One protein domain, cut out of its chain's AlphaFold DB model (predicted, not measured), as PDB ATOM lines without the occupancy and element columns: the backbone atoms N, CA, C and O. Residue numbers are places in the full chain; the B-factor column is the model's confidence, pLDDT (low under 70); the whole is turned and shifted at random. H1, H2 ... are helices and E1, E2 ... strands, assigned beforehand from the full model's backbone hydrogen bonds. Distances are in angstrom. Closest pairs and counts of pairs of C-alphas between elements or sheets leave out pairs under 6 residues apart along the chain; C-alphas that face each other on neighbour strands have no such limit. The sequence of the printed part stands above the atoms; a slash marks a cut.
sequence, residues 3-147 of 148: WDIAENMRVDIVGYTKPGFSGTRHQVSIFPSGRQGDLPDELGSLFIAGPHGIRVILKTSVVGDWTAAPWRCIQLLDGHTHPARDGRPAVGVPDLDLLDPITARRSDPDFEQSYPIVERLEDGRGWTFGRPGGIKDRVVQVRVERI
ATOM      1  N   TRP A   3     311.025 224.369  72.896       93.31
ATOM      2  CA  TRP A   3     311.835 225.427  73.499       93.31
ATOM      3  C   TRP A   3     311.289 225.825  74.871       93.31
ATOM      4  O   TRP A   3     310.127 226.200  74.989       93.31
ATOM      5  N   ASP A   4     312.148 225.775  75.888       94.06
ATOM      6  CA  ASP A   4     311.874 226.228  77.258       94.06
ATOM      7  C   ASP A   4     312.836 227.380  77.586       94.06
ATOM      8  O   ASP A   4     314.017 227.158  77.850       94.06
ATOM      9  N   ILE A   5     312.379 228.627  77.465       95.75
ATOM     10  CA  ILE A   5     313.238 229.816  77.547       95.75
ATOM     11  C   ILE A   5     312.812 230.641  78.756       95.75
ATOM     12  O   ILE A   5     311.680 231.117  78.815       95.75
ATOM     13  N   ALA A   6     313.733 230.835  79.698       95.31
ATOM     14  CA  ALA A   6     313.527 231.712  80.842       95.31
ATOM     15  C   ALA A   6     313.270 233.167  80.408       95.31
ATOM     16  O   ALA A   6     313.627 233.599  79.309       95.31
ATOM     17  N   GLU A   7     312.675 233.960  81.295       93.19
ATOM     18  CA  GLU A   7     312.346 235.351  80.994       93.19
ATOM     19  C   GLU A   7     313.591 236.233  80.788       93.19
ATOM     20  O   GLU A   7     314.637 236.073  81.430       93.19
ATOM     21  N   ASN A   8     313.450 237.240  79.918       93.38
ATOM     22  CA  ASN A   8     314.457 238.278  79.676       93.38
ATOM     23  C   ASN A   8     315.830 237.747  79.223       93.38
ATOM     24  O   ASN A   8     316.871 238.330  79.542       93.38
ATOM     25  N   MET A   9     315.846 236.639  78.485       95.25
ATOM     26  CA  MET A   9     317.078 236.047  77.968       95.25
ATOM     27  C   MET A   9     317.586 236.770  76.718       95.25
ATOM     28  O   MET A   9     316.821 237.309  75.918       95.25
ATOM     29  N   ARG A  10     318.912 236.769  76.546       94.44
ATOM     30  CA  ARG A  10     319.585 237.269  75.346       94.44
ATOM     31  C   ARG A  10     320.723 236.333  74.978       94.44
ATOM     32  O   ARG A  10     321.779 236.401  75.588       94.44
ATOM     33  N   VAL A  11     320.527 235.473  73.989       95.31
ATOM     34  CA  VAL A  11     321.554 234.521  73.552       95.31
ATOM     35  C   VAL A  11     321.330 234.164  72.093       95.31
ATOM     36  O   VAL A  11     320.190 234.044  71.656       95.31
ATOM     37  N   ASP A  12     322.412 233.983  71.353       95.81
ATOM     38  CA  ASP A  12     322.361 233.423  70.014       95.81
ATOM     39  C   ASP A  12     322.907 232.004  70.051       95.81
ATOM     40  O   ASP A  12     323.954 231.731  70.640       95.81
ATOM     41  N   ILE A  13     322.187 231.102  69.405       94.88
ATOM     42  CA  ILE A  13     322.553 229.704  69.263       94.88
ATOM     43  C   ILE A  13     322.684 229.439  67.768       94.88
ATOM     44  O   ILE A  13     321.739 229.618  67.003       94.88
ATOM     45  N   VAL A  14     323.876 229.049  67.338       93.50
ATOM     46  CA  VAL A  14     324.212 228.820  65.936       93.50
ATOM     47  C   VAL A  14     324.503 227.341  65.754       93.50
ATOM     48  O   VAL A  14     325.492 226.837  66.278       93.50
ATOM     49  N   GLY A  15     323.630 226.652  65.028       91.94
ATOM     50  CA  GLY A  15     323.798 225.251  64.665       91.94
ATOM     51  C   GLY A  15     324.267 225.103  63.224       91.94
ATOM     52  O   GLY A  15     323.959 225.943  62.373       91.94
ATOM     53  N   TYR A  16     324.970 224.015  62.936       91.19
ATOM     54  CA  TYR A  16     325.264 223.611  61.569       91.19
ATOM     55  C   TYR A  16     324.916 222.147  61.342       91.19
ATOM     56  O   TYR A  16     324.970 221.338  62.266       91.19
ATOM     57  N   THR A  17     324.596 221.806  60.095       89.38
ATOM     58  CA  THR A  17     324.202 220.441  59.715       89.38
ATOM     59  C   THR A  17     325.363 219.454  59.623       89.38
ATOM     60  O   THR A  17     325.137 218.252  59.537       89.38
ATOM     61  N   LYS A  18     326.618 219.924  59.643       85.19
ATOM     62  CA  LYS A  18     327.805 219.063  59.607       85.19
ATOM     63  C   LYS A  18     328.798 219.409  60.726       85.19
ATOM     64  O   LYS A  18     328.793 220.543  61.221       85.19
ATOM     65  N   PRO A  19     329.667 218.451  61.099       83.88
ATOM     66  CA  PRO A  19     330.789 218.694  62.001       83.88
ATOM     67  C   PRO A  19     331.718 219.820  61.529       83.88
ATOM     68  O   PRO A  19     331.801 220.127  60.334       83.88
ATOM     69  N   GLY A  20     332.451 220.411  62.465       83.81
ATOM     70  CA  GLY A  20     333.472 221.427  62.231       83.81
ATOM     71  C   GLY A  20     332.901 222.768  61.773       83.81
ATOM     72  O   GLY A  20     333.514 223.427  60.934       83.81
ATOM     73  N   PHE A  21     331.715 223.152  62.262       85.94
ATOM     74  CA  PHE A  21     331.014 224.385  61.863       85.94
ATOM     75  C   PHE A  21     330.813 224.507  60.342       85.94
ATOM     76  O   PHE A  21     330.902 225.594  59.764       85.94
ATOM     77  N   SER A  22     330.569 223.371  59.682       86.25
ATOM     78  CA  SER A  22     330.430 223.273  58.229       86.25
ATOM     79  C   SER A  22     329.008 222.890  57.808       86.25
ATOM     80  O   SER A  22     328.170 222.515  58.624       86.25
ATOM     81  N   GLY A  23     328.709 222.984  56.511       88.62
ATOM     82  CA  GLY A  23     327.362 222.730  55.994       88.62
ATOM     83  C   GLY A  23     326.439 223.942  56.120       88.62
ATOM     84  O   GLY A  23     326.886 225.088  56.045       88.62
ATOM     85  N   THR A  24     325.137 223.691  56.258       93.50
ATOM     86  CA  THR A  24     324.131 224.758  56.323       93.50
ATOM     87  C   THR A  24     324.140 225.377  57.710       93.50
ATOM     88  O   THR A  24     323.991 224.671  58.705       93.50
ATOM     89  N   ARG A  25     324.308 226.700  57.774       93.69
ATOM     90  CA  ARG A  25     324.284 227.475  59.017       93.69
ATOM     91  C   ARG A  25     322.852 227.861  59.376       93.69
ATOM     92  O   ARG A  25     322.177 228.525  58.594       93.69
ATOM     93  N   HIS A  26     322.454 227.552  60.599       94.88
ATOM     94  CA  HIS A  26     321.184 227.939  61.197       94.88
ATOM     95  C   HIS A  26     321.454 228.789  62.432       94.88
ATOM     96  O   HIS A  26     322.314 228.461  63.244       94.88
ATOM     97  N   GLN A  27     320.732 229.893  62.577       95.19
ATOM     98  CA  GLN A  27     320.873 230.768  63.731       95.19
ATOM     99  C   GLN A  27     319.522 230.946  64.402       95.19
ATOM    100  O   GLN A  27     318.546 231.335  63.763       95.19
ATOM    101  N   VAL A  28     319.520 230.711  65.706       96.69
ATOM    102  CA  VAL A  28     318.439 231.044  66.614       96.69
ATOM    103  C   VAL A  28     318.888 232.227  67.449       96.69
ATOM    104  O   VAL A  28     319.855 232.124  68.199       96.69
ATOM    105  N   SER A  29     318.182 233.341  67.329       96.56
ATOM    106  CA  SER A  29     318.426 234.526  68.144       96.56
ATOM    107  C   SER A  29     317.325 234.640  69.193       96.56
ATOM    108  O   SER A  29     316.140 234.687  68.853       96.56
ATOM    109  N   ILE A  30     317.705 234.661  70.468       96.69
ATOM    110  CA  ILE A  30     316.795 234.802  71.607       96.69
ATOM    111  C   ILE A  30     316.913 236.219  72.153       96.69
ATOM    112  O   ILE A  30     318.006 236.707  72.448       96.69
ATOM    113  N   PHE A  31     315.761 236.856  72.306       95.00
ATOM    114  CA  PHE A  31     315.569 238.202  72.815       95.00
ATOM    115  C   PHE A  31     314.565 238.175  73.976       95.00
ATOM    116  O   PHE A  31     313.756 237.249  74.061       95.00
ATOM    117  N   PRO A  32     314.507 239.234  74.804       92.25
ATOM    118  CA  PRO A  32     313.448 239.368  75.804       92.25
ATOM    119  C   PRO A  32     312.034 239.303  75.206       92.25
ATOM    120  O   PRO A  32     311.114 238.820  75.852       92.25
ATOM    121  N   SER A  33     311.866 239.756  73.959       91.94
ATOM    122  CA  SER A  33     310.593 239.745  73.231       91.94
ATOM    123  C   SER A  33     310.248 238.401  72.579       91.94
ATOM    124  O   SER A  33     309.191 238.289  71.966       91.94
ATOM    125  N   GLY A  34     311.137 237.407  72.646       91.50
ATOM    126  CA  GLY A  34     310.935 236.092  72.045       91.50
ATOM    127  C   GLY A  34     312.125 235.602  71.224       91.50
ATOM    128  O   GLY A  34     313.236 236.125  71.298       91.50
ATOM    129  N   ARG A  35     311.884 234.560  70.431       95.69
ATOM    130  CA  ARG A  35     312.899 233.833  69.662       95.69
ATOM    131  C   ARG A  35     312.657 233.984  68.164       95.69
ATOM    132  O   ARG A  35     311.513 233.952  67.722       95.69
ATOM    133  N   GLN A  36     313.734 234.074  67.391       96.06
ATOM    134  CA  GLN A  36     313.702 234.072  65.931       96.06
ATOM    135  C   GLN A  36     314.640 233.000  65.365       96.06
ATOM    136  O   GLN A  36     315.795 232.921  65.774       96.06
ATOM    137  N   GLY A  37     314.154 232.239  64.379       94.31
ATOM    138  CA  GLY A  37     314.895 231.155  63.724       94.31
ATOM    139  C   GLY A  37     314.823 229.840  64.496       94.31
ATOM    140  O   GLY A  37     314.425 229.837  65.654       94.31
ATOM    141  N   ASP A  38     315.232 228.740  63.865       93.75
ATOM    142  CA  ASP A  38     315.218 227.381  64.419       93.75
ATOM    143  C   ASP A  38     316.565 226.681  64.197       93.75
ATOM    144  O   ASP A  38     317.317 227.031  63.282       93.75
ATOM    145  N   LEU A  39     316.868 225.700  65.051       91.38
ATOM    146  CA  LEU A  39     317.990 224.785  64.840       91.38
ATOM    147  C   LEU A  39     317.621 223.739  63.777       91.38
ATOM    148  O   LEU A  39     316.436 223.452  63.604       91.38
ATOM    149  N   PRO A  40     318.612 223.175  63.066       88.75
ATOM    150  CA  PRO A  40     318.359 222.086  62.139       88.75
ATOM    151  C   PRO A  40     317.983 220.818  62.912       88.75
ATOM    152  O   PRO A  40     318.427 220.625  64.046       88.75
ATOM    153  N   ASP A  41     317.205 219.942  62.275       83.44
ATOM    154  CA  ASP A  41     316.895 218.617  62.824       83.44
ATOM    155  C   ASP A  41     318.164 217.746  62.912       83.44
ATOM    156  O   ASP A  41     318.389 217.054  63.904       83.44
ATOM    157  N   GLU A  42     319.026 217.847  61.896       83.19
ATOM    158  CA  GLU A  42     320.363 217.250  61.862       83.19
ATOM    159  C   GLU A  42     321.371 218.249  62.440       83.19
ATOM    160  O   GLU A  42     321.818 219.176  61.757       83.19
ATOM    161  N   LEU A  43     321.698 218.105  63.724       85.50
ATOM    162  CA  LEU A  43     322.594 219.020  64.425       85.50
ATOM    163  C   LEU A  43     324.003 218.426  64.490       85.50
ATOM    164  O   LEU A  43     324.341 217.674  65.404       85.50
ATOM    165  N   GLY A  44     324.834 218.806  63.521       80.75
ATOM    166  CA  GLY A  44     326.215 218.349  63.397       80.75
ATOM    167  C   GLY A  44     327.214 219.132  64.247       80.75
ATOM    168  O   GLY A  44     328.181 218.546  64.715       80.75
ATOM    169  N   SER A  45     326.995 220.431  64.455       86.62
ATOM    170  CA  SER A  45     327.844 221.279  65.306       86.62
ATOM    171  C   SER A  45     327.057 222.451  65.885       86.62
ATOM    172  O   SER A  45     326.022 222.842  65.338       86.62
ATOM    173  N   LEU A  46     327.513 223.005  67.012       89.50
ATOM    174  CA  LEU A  46     326.798 224.066  67.725       89.50
ATOM    175  C   LEU A  46     327.759 225.074  68.354       89.50
ATOM    176  O   LEU A  46     328.796 224.722  68.913       89.50
ATOM    177  N   PHE A  47     327.369 226.339  68.311       89.69
ATOM    178  CA  PHE A  47     328.041 227.452  68.961       89.69
ATOM    179  C   PHE A  47     327.011 228.328  69.670       89.69
ATOM    180  O   PHE A  47     325.951 228.614  69.119       89.69
ATOM    181  N   ILE A  48     327.311 228.762  70.890       92.69
ATOM    182  CA  ILE A  48     326.417 229.587  71.709       92.69
ATOM    183  C   ILE A  48     327.140 230.886  72.048       92.69
ATOM    184  O   ILE A  48     328.269 230.836  72.525       92.69
ATOM    185  N   ALA A  49     326.495 232.033  71.835       94.38
ATOM    186  CA  ALA A  49     327.049 233.357  72.109       94.38
ATOM    187  C   ALA A  49     326.070 234.239  72.889       94.38
ATOM    188  O   ALA A  49     324.917 234.421  72.498       94.38
ATOM    189  N   GLY A  50     326.524 234.846  73.980       94.00
ATOM    190  CA  GLY A  50     325.673 235.629  74.872       94.00
ATOM    191  C   GLY A  50     326.441 236.203  76.061       94.00
ATOM    192  O   GLY A  50     327.643 235.978  76.183       94.00
ATOM    193  N   PRO A  51     325.776 236.966  76.941       92.69
ATOM    194  CA  PRO A  51     326.370 237.376  78.203       92.69
ATOM    195  C   PRO A  51     326.691 236.153  79.071       92.69
ATOM    196  O   PRO A  51     326.091 235.083  78.928       92.69
ATOM    197  N   HIS A  52     327.628 236.330  80.001       93.12
ATOM    198  CA  HIS A  52     327.901 235.329  81.028       93.12
ATOM    199  C   HIS A  52     326.685 235.095  81.931       93.12
ATOM    200  O   HIS A  52     325.785 235.932  82.024       93.12
ATOM    201  N   GLY A  53     326.666 233.946  82.607       91.94
ATOM    202  CA  GLY A  53     325.567 233.560  83.497       91.94
ATOM    203  C   GLY A  53     324.372 232.949  82.764       91.94
ATOM    204  O   GLY A  53     323.281 232.866  83.324       91.94
ATOM    205  N   ILE A  54     324.555 232.520  81.512       93.56
ATOM    206  CA  ILE A  54     323.547 231.789  80.736       93.56
ATOM    207  C   ILE A  54     323.904 230.309  80.687       93.56
ATOM    208  O   ILE A  54     325.058 229.948  80.448       93.56
ATOM    209  N   ARG A  55     322.886 229.460  80.837       92.88
ATOM    210  CA  ARG A  55     322.957 228.020  80.617       92.88
ATOM    211  C   ARG A  55     322.001 227.603  79.506       92.88
ATOM    212  O   ARG A  55     320.822 227.945  79.522       92.88
ATOM    213  N   VAL A  56     322.514 226.827  78.560       93.12
ATOM    214  CA  VAL A  56     321.749 226.150  77.515       93.12
ATOM    215  C   VAL A  56     321.810 224.652  77.777       93.12
ATOM    216  O   VAL A  56     322.886 224.094  77.989       93.12
ATOM    217  N   ILE A  57     320.654 223.998  77.761       91.50
ATOM    218  CA  ILE A  57     320.520 222.562  77.980       91.50
ATOM    219  C   ILE A  57     319.880 221.947  76.741       91.50
ATOM    220  O   ILE A  57     318.760 222.304  76.373       91.50
ATOM    221  N   LEU A  58     320.579 221.007  76.113       90.06
ATOM    222  CA  LEU A  58     320.041 220.197  75.021       90.06
ATOM    223  C   LEU A  58     319.519 218.887  75.612       90.06
ATOM    224  O   LEU A  58     320.220 218.260  76.409       90.06
ATOM    225  N   LYS A  59     318.309 218.466  75.237       88.88
ATOM    226  CA  LYS A  59     317.660 217.273  75.797       88.88
ATOM    227  C   LYS A  59     317.123 216.350  74.714       88.88
ATOM    228  O   LYS A  59     316.638 216.803  73.677       88.88
ATOM    229  N   THR A  60     317.132 215.056  75.024       87.69
ATOM    230  CA  THR A  60     316.584 213.990  74.171       87.69
ATOM    231  C   THR A  60     315.154 213.564  74.527       87.69
ATOM    232  O   THR A  60     314.590 212.710  73.847       87.69
ATOM    233  N   SER A  61     314.531 214.178  75.541       86.00
ATOM    234  CA  SER A  61     313.117 213.967  75.888       86.00
ATOM    235  C   SER A  61     312.401 215.280  76.220       86.00
ATOM    236  O   SER A  61     312.996 216.185  76.808       86.00
ATOM    237  N   VAL A  62     311.113 215.336  75.869       82.25
ATOM    238  CA  VAL A  62     310.147 216.395  76.223       82.25
ATOM    239  C   VAL A  62     309.207 215.991  77.372       82.25
ATOM    240  O   VAL A  62     308.574 216.853  77.973       82.25
ATOM    241  N   VAL A  63     309.105 214.693  77.692       77.62
ATOM    242  CA  VAL A  63     308.120 214.127  78.637       77.62
ATOM    243  C   VAL A  63     308.828 213.356  79.758       77.62
ATOM    244  O   VAL A  63     309.837 212.688  79.525       77.62
ATOM    245  N   GLY A  64     308.259 213.410  80.966       73.69
ATOM    246  CA  GLY A  64     308.720 212.659  82.137       73.69
ATOM    247  C   GLY A  64     309.886 213.317  82.874       73.69
ATOM    248  O   GLY A  64     310.146 214.511  82.722       73.69
ATOM    249  N   ASP A  65     310.587 212.526  83.689       73.75
ATOM    250  CA  ASP A  65     311.825 212.963  84.333       73.75
ATOM    251  C   ASP A  65     312.933 213.082  83.278       73.75
ATOM    252  O   ASP A  65     313.692 212.151  83.013       73.75
ATOM    253  N   TRP A  66     312.996 214.243  82.627       75.19
ATOM    254  CA  TRP A  66     313.977 214.533  81.584       75.19
ATOM    255  C   TRP A  66     315.420 214.390  82.089       75.19
ATOM    256  O   TRP A  66     316.313 214.147  81.278       75.19
ATOM    257  N   THR A  67     315.655 214.491  83.406       74.56
ATOM    258  CA  THR A  67     316.985 214.291  83.998       74.56
ATOM    259  C   THR A  67     317.464 212.851  83.828       74.56
ATOM    260  O   THR A  67     318.671 212.608  83.871       74.56
ATOM    261  N   ALA A  68     316.540 211.912  83.575       75.88
ATOM    262  CA  ALA A  68     316.839 210.518  83.305       75.88
ATOM    263  C   ALA A  68     317.254 210.229  81.856       75.88
ATOM    264  O   ALA A  68     317.922 209.220  81.610       75.88
ATOM    265  N   ALA A  69     316.892 211.104  80.915       80.00
ATOM    266  CA  ALA A  69     317.284 211.004  79.515       80.00
ATOM    267  C   ALA A  69     318.689 211.600  79.292       80.00
ATOM    268  O   ALA A  69     319.142 212.413  80.094       80.00
ATOM    269  N   PRO A  70     319.392 211.246  78.204       81.94
ATOM    270  CA  PRO A  70     320.618 211.942  77.827       81.94
ATOM    271  C   PRO A  70     320.392 213.446  77.624       81.94
ATOM    272  O   PRO A  70     319.432 213.859  76.955       81.94
ATOM    273  N   TRP A  71     321.293 214.260  78.174       85.94
ATOM    274  CA  TRP A  71     321.276 215.719  78.042       85.94
ATOM    275  C   TRP A  71     322.687 216.315  78.066       85.94
ATOM    276  O   TRP A  71     323.647 215.706  78.542       85.94
ATOM    277  N   ARG A  72     322.810 217.539  77.550       85.44
ATOM    278  CA  ARG A  72     324.053 218.324  77.510       85.44
ATOM    279  C   ARG A  72     323.827 219.666  78.181       85.44
ATOM    280  O   ARG A  72     322.822 220.307  77.895       85.44
ATOM    281  N   CYS A  73     324.765 220.095  79.022       88.19
ATOM    282  CA  CYS A  73     324.739 221.407  79.659       88.19
ATOM    283  C   CYS A  73     325.904 222.259  79.151       88.19
ATOM    284  O   CYS A  73     327.073 221.894  79.300       88.19
ATOM    285  N   ILE A  74     325.569 223.412  78.578       89.69
ATOM    286  CA  ILE A  74     326.521 224.420  78.128       89.69
ATOM    287  C   ILE A  74     326.294 225.701  78.919       89.69
ATOM    288  O   ILE A  74     325.181 226.212  78.981       89.69
ATOM    289  N   GLN A  75     327.349 226.228  79.519       90.56
ATOM    290  CA  GLN A  75     327.332 227.425  80.342       90.56
ATOM    291  C   GLN A  75     328.297 228.467  79.778       90.56
ATOM    292  O   GLN A  75     329.461 228.174  79.506       90.56
ATOM    293  N   LEU A  76     327.815 229.701  79.644       90.69
ATOM    294  CA  LEU A  76     328.644 230.862  79.342       90.69
ATOM    295  C   LEU A  76     329.217 231.397  80.659       90.69
ATOM    296  O   LEU A  76     328.566 232.179  81.354       90.69
ATOM    297  N   LEU A  77     330.419 230.943  81.012       89.69
ATOM    298  CA  LEU A  77     331.149 231.358  82.212       89.69
ATOM    299  C   LEU A  77     332.408 232.138  81.844       89.69
ATOM    300  O   LEU A  77     333.046 231.858  80.825       89.69
ATOM    301  N   ASP A  78     332.800 233.063  82.715       87.50
ATOM    302  CA  ASP A  78     334.092 233.729  82.595       87.50
ATOM    303  C   ASP A  78     335.250 232.716  82.661       87.50
ATOM    304  O   ASP A  78     335.161 231.692  83.340       87.50
ATOM    305  N   GLY A  79     336.306 232.956  81.885       84.81
ATOM    306  CA  GLY A  79     337.439 232.031  81.731       84.81
ATOM    307  C   GLY A  79     337.158 230.745  80.934       84.81
ATOM    308  O   GLY A  79     338.099 230.028  80.603       84.81
ATOM    309  N   HIS A  80     335.901 230.465  80.570       81.81
ATOM    310  CA  HIS A  80     335.496 229.290  79.779       81.81
ATOM    311  C   HIS A  80     334.904 229.651  78.408       81.81
ATOM    312  O   HIS A  80     334.410 228.781  77.696       81.81
ATOM    313  N   THR A  81     334.933 230.933  78.044       87.69
ATOM    314  CA  THR A  81     334.386 231.468  76.791       87.69
ATOM    315  C   THR A  81     335.477 232.083  75.924       87.69
ATOM    316  O   THR A  81     336.448 232.634  76.438       87.69
ATOM    317  N   HIS A  82     335.255 232.098  74.614       86.50
ATOM    318  CA  HIS A  82     336.039 232.855  73.641       86.50
ATOM    319  C   HIS A  82     335.203 234.010  73.076       86.50
ATOM    320  O   HIS A  82     333.975 233.903  73.029       86.50
ATOM    321  N   PRO A  83     335.819 235.117  72.632       86.50
ATOM    322  CA  PRO A  83     335.076 236.192  71.991       86.50
ATOM    323  C   PRO A  83     334.537 235.736  70.628       86.50
ATOM    324  O   PRO A  83     335.284 235.265  69.770       86.50
ATOM    325  N   ALA A  84     333.234 235.906  70.411       86.69
ATOM    326  CA  ALA A  84     332.624 235.812  69.092       86.69
ATOM    327  C   ALA A  84     333.044 237.001  68.209       86.69
ATOM    328  O   ALA A  84     333.627 237.982  68.673       86.69
ATOM    329  N   ARG A  85     332.705 236.946  66.914       81.88
ATOM    330  CA  ARG A  85     333.041 238.002  65.938       81.88
ATOM    331  C   ARG A  85     332.523 239.391  66.338       81.88
ATOM    332  O   ARG A  85     333.113 240.393  65.957       81.88
ATOM    333  N   ASP A  86     331.419 239.444  67.069       83.50
ATOM    334  CA  ASP A  86     330.800 240.672  67.568       83.50
ATOM    335  C   ASP A  86     331.238 241.045  68.997       83.50
ATOM    336  O   ASP A  86     330.673 241.952  69.601       83.50
ATOM    337  N   GLY A  87     332.235 240.343  69.544       86.88
ATOM    338  CA  GLY A  87     332.813 240.591  70.863       86.88
ATOM    339  C   GLY A  87     332.065 239.951  72.032       86.88
ATOM    340  O   GLY A  87     332.548 240.035  73.160       86.88
ATOM    341  N   ARG A  88     330.918 239.292  71.811       90.50
ATOM    342  CA  ARG A  88     330.199 238.614  72.903       90.50
ATOM    343  C   ARG A  88     330.918 237.334  73.346       90.50
ATOM    344  O   ARG A  88     331.494 236.652  72.498       90.50
ATOM    345  N   PRO A  89     330.853 236.966  74.639       91.19
ATOM    346  CA  PRO A  89     331.314 235.664  75.101       91.19
ATOM    347  C   PRO A  89     330.616 234.532  74.362       91.19
ATOM    348  O   PRO A  89     329.404 234.574  74.135       91.19
ATOM    349  N   ALA A  90     331.377 233.507  74.009       90.56
ATOM    350  CA  ALA A  90     330.836 232.373  73.304       90.56
ATOM    351  C   ALA A  90     331.573 231.065  73.579       90.56
ATOM    352  O   ALA A  90     332.743 231.047  73.955       90.56
ATOM    353  N   VAL A  91     330.862 229.963  73.372       88.50
ATOM    354  CA  VAL A  91     331.347 228.598  73.564       88.50
ATOM    355  C   VAL A  91     330.963 227.775  72.343       88.50
ATOM    356  O   VAL A  91     329.793 227.718  71.957       88.50
ATOM    357  N   GLY A  92     331.961 227.140  71.732       84.88
ATOM    358  CA  GLY A  92     331.737 226.048  70.789       84.88
ATOM    359  C   GLY A  92     331.426 224.762  71.548       84.88
ATOM    360  O   GLY A  92     331.924 224.559  72.652       84.88
ATOM    361  N   VAL A  93     330.609 223.897  70.957       81.25
ATOM    362  CA  VAL A  93     330.234 222.591  71.511       81.25
ATOM    363  C   VAL A  93     330.926 221.514  70.663       81.25
ATOM    364  O   VAL A  93     330.300 220.945  69.768       81.25
ATOM    365  N   PRO A  94     332.243 221.301  70.874       62.75
ATOM    366  CA  PRO A  94     333.103 220.527  69.972       62.75
ATOM    367  C   PRO A  94     332.771 219.033  69.951       62.75
ATOM    368  O   PRO A  94     333.155 218.313  69.043       62.75
ATOM    369  N   ASP A  95     332.038 218.541  70.940       59.69
ATOM    370  CA  ASP A  95     331.629 217.148  71.010       59.69
ATOM    371  C   ASP A  95     330.540 216.804  70.000       59.69
ATOM    372  O   ASP A  95     330.507 215.673  69.554       59.69
ATOM    373  N   LEU A  96     329.688 217.737  69.558       67.81
ATOM    374  CA  LEU A  96     328.792 217.437  68.428       67.81
ATOM    375  C   LEU A  96     329.592 217.113  67.152       67.81
ATOM    376  O   LEU A  96     329.170 216.263  66.359       67.81
ATOM    377  N   ASP A  97     330.784 217.705  67.018       60.72
ATOM    378  CA  ASP A  97     331.704 217.414  65.922       60.72
ATOM    379  C   ASP A  97     332.310 216.010  66.035       60.72
ATOM    380  O   ASP A  97     332.505 215.351  65.015       60.72
ATOM    381  N   LEU A  98     332.582 215.561  67.265       59.84
ATOM    382  CA  LEU A  98     333.290 214.311  67.570       59.84
ATOM    383  C   LEU A  98     332.370 213.137  67.935       59.84
ATOM    384  O   LEU A  98     332.813 211.993  67.954       59.84
ATOM    385  N   LEU A  99     331.098 213.397  68.237       60.47
ATOM    386  CA  LEU A  99     330.117 212.367  68.541       60.47
ATOM    387  C   LEU A  99     329.735 211.641  67.257       60.47
ATOM    388  O   LEU A  99     329.288 212.242  66.270       60.47
ATOM    389  N   ASP A 100     329.857 210.325  67.318       54.78
ATOM    390  CA  ASP A 100     329.346 209.428  66.304       54.78
ATOM    391  C   ASP A 100     327.823 209.615  66.143       54.78
ATOM    392  O   ASP A 100     327.095 209.709  67.143       54.78
ATOM    393  N   PRO A 101     327.303 209.682  64.903       56.47
ATOM    394  CA  PRO A 101     325.867 209.604  64.680       56.47
ATOM    395  C   PRO A 101     325.349 208.268  65.218       56.47
ATOM    396  O   PRO A 101     326.073 207.275  65.272       56.47
ATOM    397  N   ILE A 102     324.071 208.203  65.584       54.22
ATOM    398  CA  ILE A 102     323.527 207.018  66.267       54.22
ATOM    399  C   ILE A 102     323.607 205.718  65.454       54.22
ATOM    400  O   ILE A 102     323.496 204.618  65.991       54.22
ATOM    401  N   THR A 103     323.759 205.854  64.142       52.78
ATOM    402  CA  THR A 103     323.884 204.765  63.180       52.78
ATOM    403  C   THR A 103     325.324 204.284  63.006       52.78
ATOM    404  O   THR A 103     325.538 203.260  62.353       52.78
ATOM    405  N   ALA A 104     326.315 204.986  63.564       55.03
ATOM    406  CA  ALA A 104     327.706 204.588  63.456       55.03
ATOM    407  C   ALA A 104     327.974 203.332  64.293       55.03
ATOM    408  O   ALA A 104     327.625 203.231  65.472       55.03
ATOM    409  N   ARG A 105     328.626 202.346  63.672       49.41
ATOM    410  CA  ARG A 105     329.248 201.245  64.406       49.41
ATOM    411  C   ARG A 105     330.502 201.818  65.055       49.41
ATOM    412  O   ARG A 105     331.475 202.010  64.339       49.41
ATOM    413  N   ARG A 106     330.444 202.096  66.365       51.88
ATOM    414  CA  ARG A 106     331.581 202.498  67.218       51.88
ATOM    415  C   ARG A 106     332.859 201.803  66.743       51.88
ATOM    416  O   ARG A 106     332.972 200.586  66.897       51.88
ATOM    417  N   SER A 107     333.756 202.545  66.103       47.66
ATOM    418  CA  SER A 107     334.885 201.943  65.387       47.66
ATOM    419  C   SER A 107     336.225 202.062  66.101       47.66
ATOM    420  O   SER A 107     337.133 201.340  65.705       47.66
ATOM    421  N   ASP A 108     336.366 202.879  67.151       50.94
ATOM    422  CA  ASP A 108     337.656 202.979  67.843       50.94
ATOM    423  C   ASP A 108     337.557 203.507  69.296       50.94
ATOM    424  O   ASP A 108     337.152 204.655  69.497       50.94
ATOM    425  N   PRO A 109     337.915 202.699  70.316       52.19
ATOM    426  CA  PRO A 109     337.990 203.125  71.717       52.19
ATOM    427  C   PRO A 109     339.018 204.235  71.982       52.19
ATOM    428  O   PRO A 109     338.832 205.023  72.907       52.19
ATOM    429  N   ASP A 110     340.083 204.332  71.178       48.59
ATOM    430  CA  ASP A 110     341.198 205.257  71.432       48.59
ATOM    431  C   ASP A 110     340.861 206.718  71.068       48.59
ATOM    432  O   ASP A 110     341.542 207.653  71.497       48.59
ATOM    433  N   PHE A 111     339.773 206.934  70.320       48.75
ATOM    434  CA  PHE A 111     339.232 208.256  69.984       48.75
ATOM    435  C   PHE A 111     338.088 208.698  70.908       48.75
ATOM    436  O   PHE A 111     337.528 209.780  70.711       48.75
ATOM    437  N   GLU A 112     337.759 207.920  71.947       50.50
ATOM    438  CA  GLU A 112     336.809 208.325  72.986       50.50
ATOM    439  C   GLU A 112     337.427 209.406  73.897       50.50
ATOM    440  O   GLU A 112     337.667 209.197  75.084       50.50
ATOM    441  N   GLN A 113     337.664 210.615  73.371       50.16
ATOM    442  CA  GLN A 113     337.808 211.806  74.212       50.16
ATOM    443  C   GLN A 113     336.442 212.123  74.827       50.16
ATOM    444  O   GLN A 113     335.676 212.959  74.346       50.16
ATOM    445  N   SER A 114     336.103 211.408  75.899       51.78
ATOM    446  CA  SER A 114     334.904 211.679  76.675       51.78
ATOM    447  C   SER A 114     335.102 212.976  77.456       51.78
ATOM    448  O   SER A 114     335.992 213.085  78.302       51.78
ATOM    449  N   TYR A 115     334.268 213.970  77.175       61.25
ATOM    450  CA  TYR A 115     334.207 215.206  77.951       61.25
ATOM    451  C   TYR A 115     333.731 214.910  79.380       61.25
ATOM    452  O   TYR A 115     333.121 213.862  79.602       61.25
ATOM    453  N   PRO A 116     333.945 215.826  80.345       69.38
ATOM    454  CA  PRO A 116     333.497 215.611  81.713       69.38
ATOM    455  C   PRO A 116     331.995 215.311  81.760       69.38
ATOM    456  O   PRO A 116     331.175 216.091  81.264       69.38
ATOM    457  N   ILE A 117     331.668 214.154  82.331       75.69
ATOM    458  CA  ILE A 117     330.306 213.690  82.585       75.69
ATOM    459  C   ILE A 117     329.924 214.150  83.989       75.69
ATOM    460  O   ILE A 117     330.669 213.930  84.943       75.69
ATOM    461  N   VAL A 118     328.764 214.782  84.108       79.62
ATOM    462  CA  VAL A 118     328.181 215.240  85.365       79.62
ATOM    463  C   VAL A 118     326.805 214.610  85.554       79.62
ATOM    464  O   VAL A 118     326.034 214.451  84.609       79.62
ATOM    465  N   GLU A 119     326.475 214.236  86.787       79.81
ATOM    466  CA  GLU A 119     325.175 213.619  87.090       79.81
ATOM    467  C   GLU A 119     324.066 214.662  87.277       79.81
ATOM    468  O   GLU A 119     322.891 214.377  87.032       79.81
ATOM    469  N   ARG A 120     324.435 215.884  87.678       84.31
ATOM    470  CA  ARG A 120     323.519 216.992  87.979       84.31
ATOM    471  C   ARG A 120     323.885 218.237  87.177       84.31
ATOM    472  O   ARG A 120     325.050 218.476  86.875       84.31
ATOM    473  N   LEU A 121     322.885 219.064  86.864       82.62
ATOM    474  CA  LEU A 121     323.077 220.318  86.115       82.62
ATOM    475  C   LEU A 121     324.019 221.305  86.817       82.62
ATOM    476  O   LEU A 121     324.774 222.015  86.155       82.62
ATOM    477  N   GLU A 122     323.939 221.370  88.145       82.56
ATOM    478  CA  GLU A 122     324.741 222.261  88.995       82.56
ATOM    479  C   GLU A 122     326.238 221.947  88.967       82.56
ATOM    480  O   GLU A 122     327.056 222.847  89.133       82.56
ATOM    481  N   ASP A 123     326.590 220.692  88.688       82.56
ATOM    482  CA  ASP A 123     327.975 220.234  88.622       82.56
ATOM    483  C   ASP A 123     328.626 220.589  87.267       82.56
ATOM    484  O   ASP A 123     329.852 220.565  87.130       82.56
ATOM    485  N   GLY A 124     327.824 220.951  86.257       77.69
ATOM    486  CA  GLY A 124     328.316 221.347  84.941       77.69
ATOM    487  C   GLY A 124     329.068 222.680  84.979       77.69
ATOM    488  O   GLY A 124     328.592 223.643  85.577       77.69
ATOM    489  N   ARG A 125     330.222 222.759  84.303       76.62
ATOM    490  CA  ARG A 125     331.030 223.984  84.150       76.62
ATOM    491  C   ARG A 125     331.509 224.141  82.713       76.62
ATOM    492  O   ARG A 125     332.099 223.218  82.162       76.62
ATOM    493  N   GLY A 126     331.289 225.307  82.106       78.38
ATOM    494  CA  GLY A 126     331.600 225.506  80.687       78.38
ATOM    495  C   GLY A 126     330.775 224.545  79.825       78.38
ATOM    496  O   GLY A 126     329.549 224.616  79.839       78.38
ATOM    497  N   TRP A 127     331.416 223.619  79.112       74.88
ATOM    498  CA  TRP A 127     330.735 222.561  78.358       74.88
ATOM    499  C   TRP A 127     330.908 221.194  79.043       74.88
ATOM    500  O   TRP A 127     332.020 220.698  79.209       74.88
ATOM    501  N   THR A 128     329.801 220.561  79.438       71.06
ATOM    502  CA  THR A 128     329.811 219.252  80.124       71.06
ATOM    503  C   THR A 128     328.677 218.360  79.639       71.06
ATOM    504  O   THR A 128     327.616 218.845  79.229       71.06
ATOM    505  N   PHE A 129     328.891 217.045  79.686       68.25
ATOM    506  CA  PHE A 129     327.819 216.080  79.476       68.25
ATOM    507  C   PHE A 129     327.034 215.883  80.754       68.25
ATOM    508  O   PHE A 129     327.628 215.740  81.811       68.25
ATOM    509  N   GLY A 130     325.714 215.803  80.633       71.62
ATOM    510  CA  GLY A 130     324.903 215.150  81.643       71.62
ATOM    511  C   GLY A 130     325.001 213.635  81.530       71.62
ATOM    512  O   GLY A 130     326.058 213.079  81.232       71.62
ATOM    513  N   ARG A 131     323.857 212.955  81.665       68.31
ATOM    514  CA  ARG A 131     323.785 211.507  81.445       68.31
ATOM    515  C   ARG A 131     324.283 211.125  80.040       68.31
ATOM    516  O   ARG A 131     323.842 211.735  79.060       68.31
ATOM    517  N   PRO A 132     325.161 210.112  79.925       63.75
ATOM    518  CA  PRO A 132     325.741 209.707  78.650       63.75
ATOM    519  C   PRO A 132     324.678 209.147  77.695       63.75
ATOM    520  O   PRO A 132     323.712 208.509  78.115       63.75
ATOM    521  N   GLY A 133     324.869 209.362  76.392       68.38
ATOM    522  CA  GLY A 133     324.003 208.830  75.340       68.38
ATOM    523  C   GLY A 133     324.116 209.595  74.020       68.38
ATOM    524  O   GLY A 133     324.775 210.629  73.937       68.38
ATOM    525  N   GLY A 134     323.460 209.081  72.976       69.75
ATOM    526  CA  GLY A 134     323.439 209.705  71.652       69.75
ATOM    527  C   GLY A 134     322.547 210.945  71.627       69.75
ATOM    528  O   GLY A 134     321.350 210.826  71.374       69.75
ATOM    529  N   ILE A 135     323.119 212.116  71.925       75.81
ATOM    530  CA  ILE A 135     322.410 213.404  71.852       75.81
ATOM    531  C   ILE A 135     322.381 213.990  70.433       75.81
ATOM    532  O   ILE A 135     321.451 214.719  70.085       75.81
ATOM    533  N   LYS A 136     323.376 213.646  69.610       73.31
ATOM    534  CA  LYS A 136     323.465 214.046  68.203       73.31
ATOM    535  C   LYS A 136     322.238 213.553  67.436       73.31
ATOM    536  O   LYS A 136     321.817 212.412  67.620       73.31
ATOM    537  N   ASP A 137     321.638 214.448  66.653       72.44
ATOM    538  CA  ASP A 137     320.406 214.212  65.879       72.44
ATOM    539  C   ASP A 137     319.190 213.764  66.718       72.44
ATOM    540  O   ASP A 137     318.209 213.231  66.203       72.44
ATOM    541  N   ARG A 138     319.243 213.958  68.045       81.06
ATOM    542  CA  ARG A 138     318.171 213.604  68.991       81.06
ATOM    543  C   ARG A 138     317.799 214.739  69.930       81.06
ATOM    544  O   ARG A 138     317.093 214.515  70.912       81.06
ATOM    545  N   VAL A 139     318.256 215.955  69.652       86.81
ATOM    546  CA  VAL A 139     317.829 217.128  70.413       86.81
ATOM    547  C   VAL A 139     316.364 217.398  70.087       86.81
ATOM    548  O   VAL A 139     316.026 217.897  69.020       86.81
ATOM    549  N   VAL A 140     315.480 217.060  71.019       89.44
ATOM    550  CA  VAL A 140     314.036 217.297  70.879       89.44
ATOM    551  C   VAL A 140     313.591 218.526  71.651       89.44
ATOM    552  O   VAL A 140     312.595 219.131  71.267       89.44
ATOM    553  N   GLN A 141     314.334 218.926  72.688       91.75
ATOM    554  CA  GLN A 141     314.074 220.132  73.469       91.75
ATOM    555  C   GLN A 141     315.366 220.911  73.731       91.75
ATOM    556  O   GLN A 141     316.392 220.328  74.095       91.75
ATOM    557  N   VAL A 142     315.286 222.235  73.611       93.38
ATOM    558  CA  VAL A 142     316.321 223.177  74.044       93.38
ATOM    559  C   VAL A 142     315.773 224.015  75.186       93.38
ATOM    560  O   VAL A 142     314.733 224.661  75.057       93.38
ATOM    561  N   ARG A 143     316.482 224.015  76.312       93.94
ATOM    562  CA  ARG A 143     316.175 224.864  77.461       93.94
ATOM    563  C   ARG A 143     317.242 225.933  77.630       93.94
ATOM    564  O   ARG A 143     318.427 225.641  77.505       93.94
ATOM    565  N   VAL A 144     316.829 227.158  77.917       95.25
ATOM    566  CA  VAL A 144     317.709 228.316  78.084       95.25
ATOM    567  C   VAL A 144     317.352 229.001  79.394       95.25
ATOM    568  O   VAL A 144     316.247 229.508  79.545       95.25
ATOM    569  N   GLU A 145     318.282 229.019  80.344       94.81
ATOM    570  CA  GLU A 145     318.061 229.549  81.692       94.81
ATOM    571  C   GLU A 145     319.235 230.406  82.177       94.81
ATOM    572  O   GLU A 145     320.320 230.402  81.589       94.81
ATOM    573  N   ARG A 146     319.015 231.165  83.255       93.00
ATOM    574  CA  ARG A 146     320.104 231.832  83.977       93.00
ATOM    575  C   ARG A 146     320.754 230.857  84.944       93.00
ATOM    576  O   ARG A 146     320.077 230.025  85.545       93.00
ATOM    577  N   ILE A 147     322.062 230.992  85.097       89.06
ATOM    578  CA  ILE A 147     322.797 230.329  86.167       89.06
ATOM    579  C   ILE A 147     322.440 231.054  87.477       89.06
ATOM    580  O   ILE A 147     322.454 232.288  87.473       89.06
TER     581      ILE A 147
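AT A GLANCE: This is residues 3 to 147 of the 148 residues of an uncharacterized protein of Deltaproteobacteria bacterium (UniProt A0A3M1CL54). Two five-stranded sheets lie face to face as a sandwich, their strands crossed at 41 degrees: E1, E10, E6, E7 and E9 in one, E4, E3, E2, E5 and E8 in the other. The short helix H1 follows E8, and in the long loop after it residues 104 to 110 stick out. The printed part has 145 residues, in the order E1 to E8, H1, E9, E10; the first sheet is mixed and the second antiparallel. The class is mostly strand, with 60 residues in named elements, under half. The whole is compact, with a radius of gyration of the C-alphas of 14.5 A and spans of 44, 34 and 29 A.

HOW THE PARTS SIT: E1, residues 3 to 5, is an edge strand, parallel to E10, residues 141 to 146; N 4 and O 142 are 2.9 A apart. E10 is antiparallel to E6, residues 54 to 59, with N 57 and O 143 at 2.8 A. E6 and E7, residues 71 to 76, form a hairpin, with N 74 and O 56 at 2.8 A. E9, residues 127 to 129, is the other edge strand, antiparallel to E7, with N 128 and O 73 at 3.0 A. In the second sheet E2, residues 11 to 18, E3, residues 22 to 31, and E4, residues 34 to 36, form a meander, each strand the antiparallel neighbour of the one before; N 13 and O 28 are 2.8 A apart, N 31 and O 34 2.8 A. E5, residues 45 to 49, pairs antiparallel with E2, N 14 and O 47 at 2.8 A, and completes a Greek key, the meander's first strand beside the fourth. E8, residues 89 to 93, is antiparallel to E5, with N 91 and O 48 at 2.9 A. Between the sheets, the closest C-alphas of E7 and E8 are those of Leu 76 and Ala 90, 6.6 A apart. H1, residues 94 to 98, is on the second sheet at a height over the sheet of 6.9 A; its one O i to N i+4 pair is within hydrogen-bond range.

IN THESE COORDINATES: E1 begins at C-alpha 3 (311.835, 225.427, 73.499). E2 is 21.7 A long from first to last C-alpha, E3 25.6 A, E6 16.4 A, E7 16.9 A and E10 16.8 A. E10 ends at C-alpha 146 (320.104, 231.832, 83.977).

THE WHOLE: The C-alphas farthest apart, those of Ser 33 and Asp 110, are 46.1 A apart. The printed part has no cut. The links E6 to E7, E7 to E8, H1 to E9 and E9 to E10 are long. The mean pLDDT of the printed part is 81.8; residues 94 to 116, 129 and 131 to 134 are under 70.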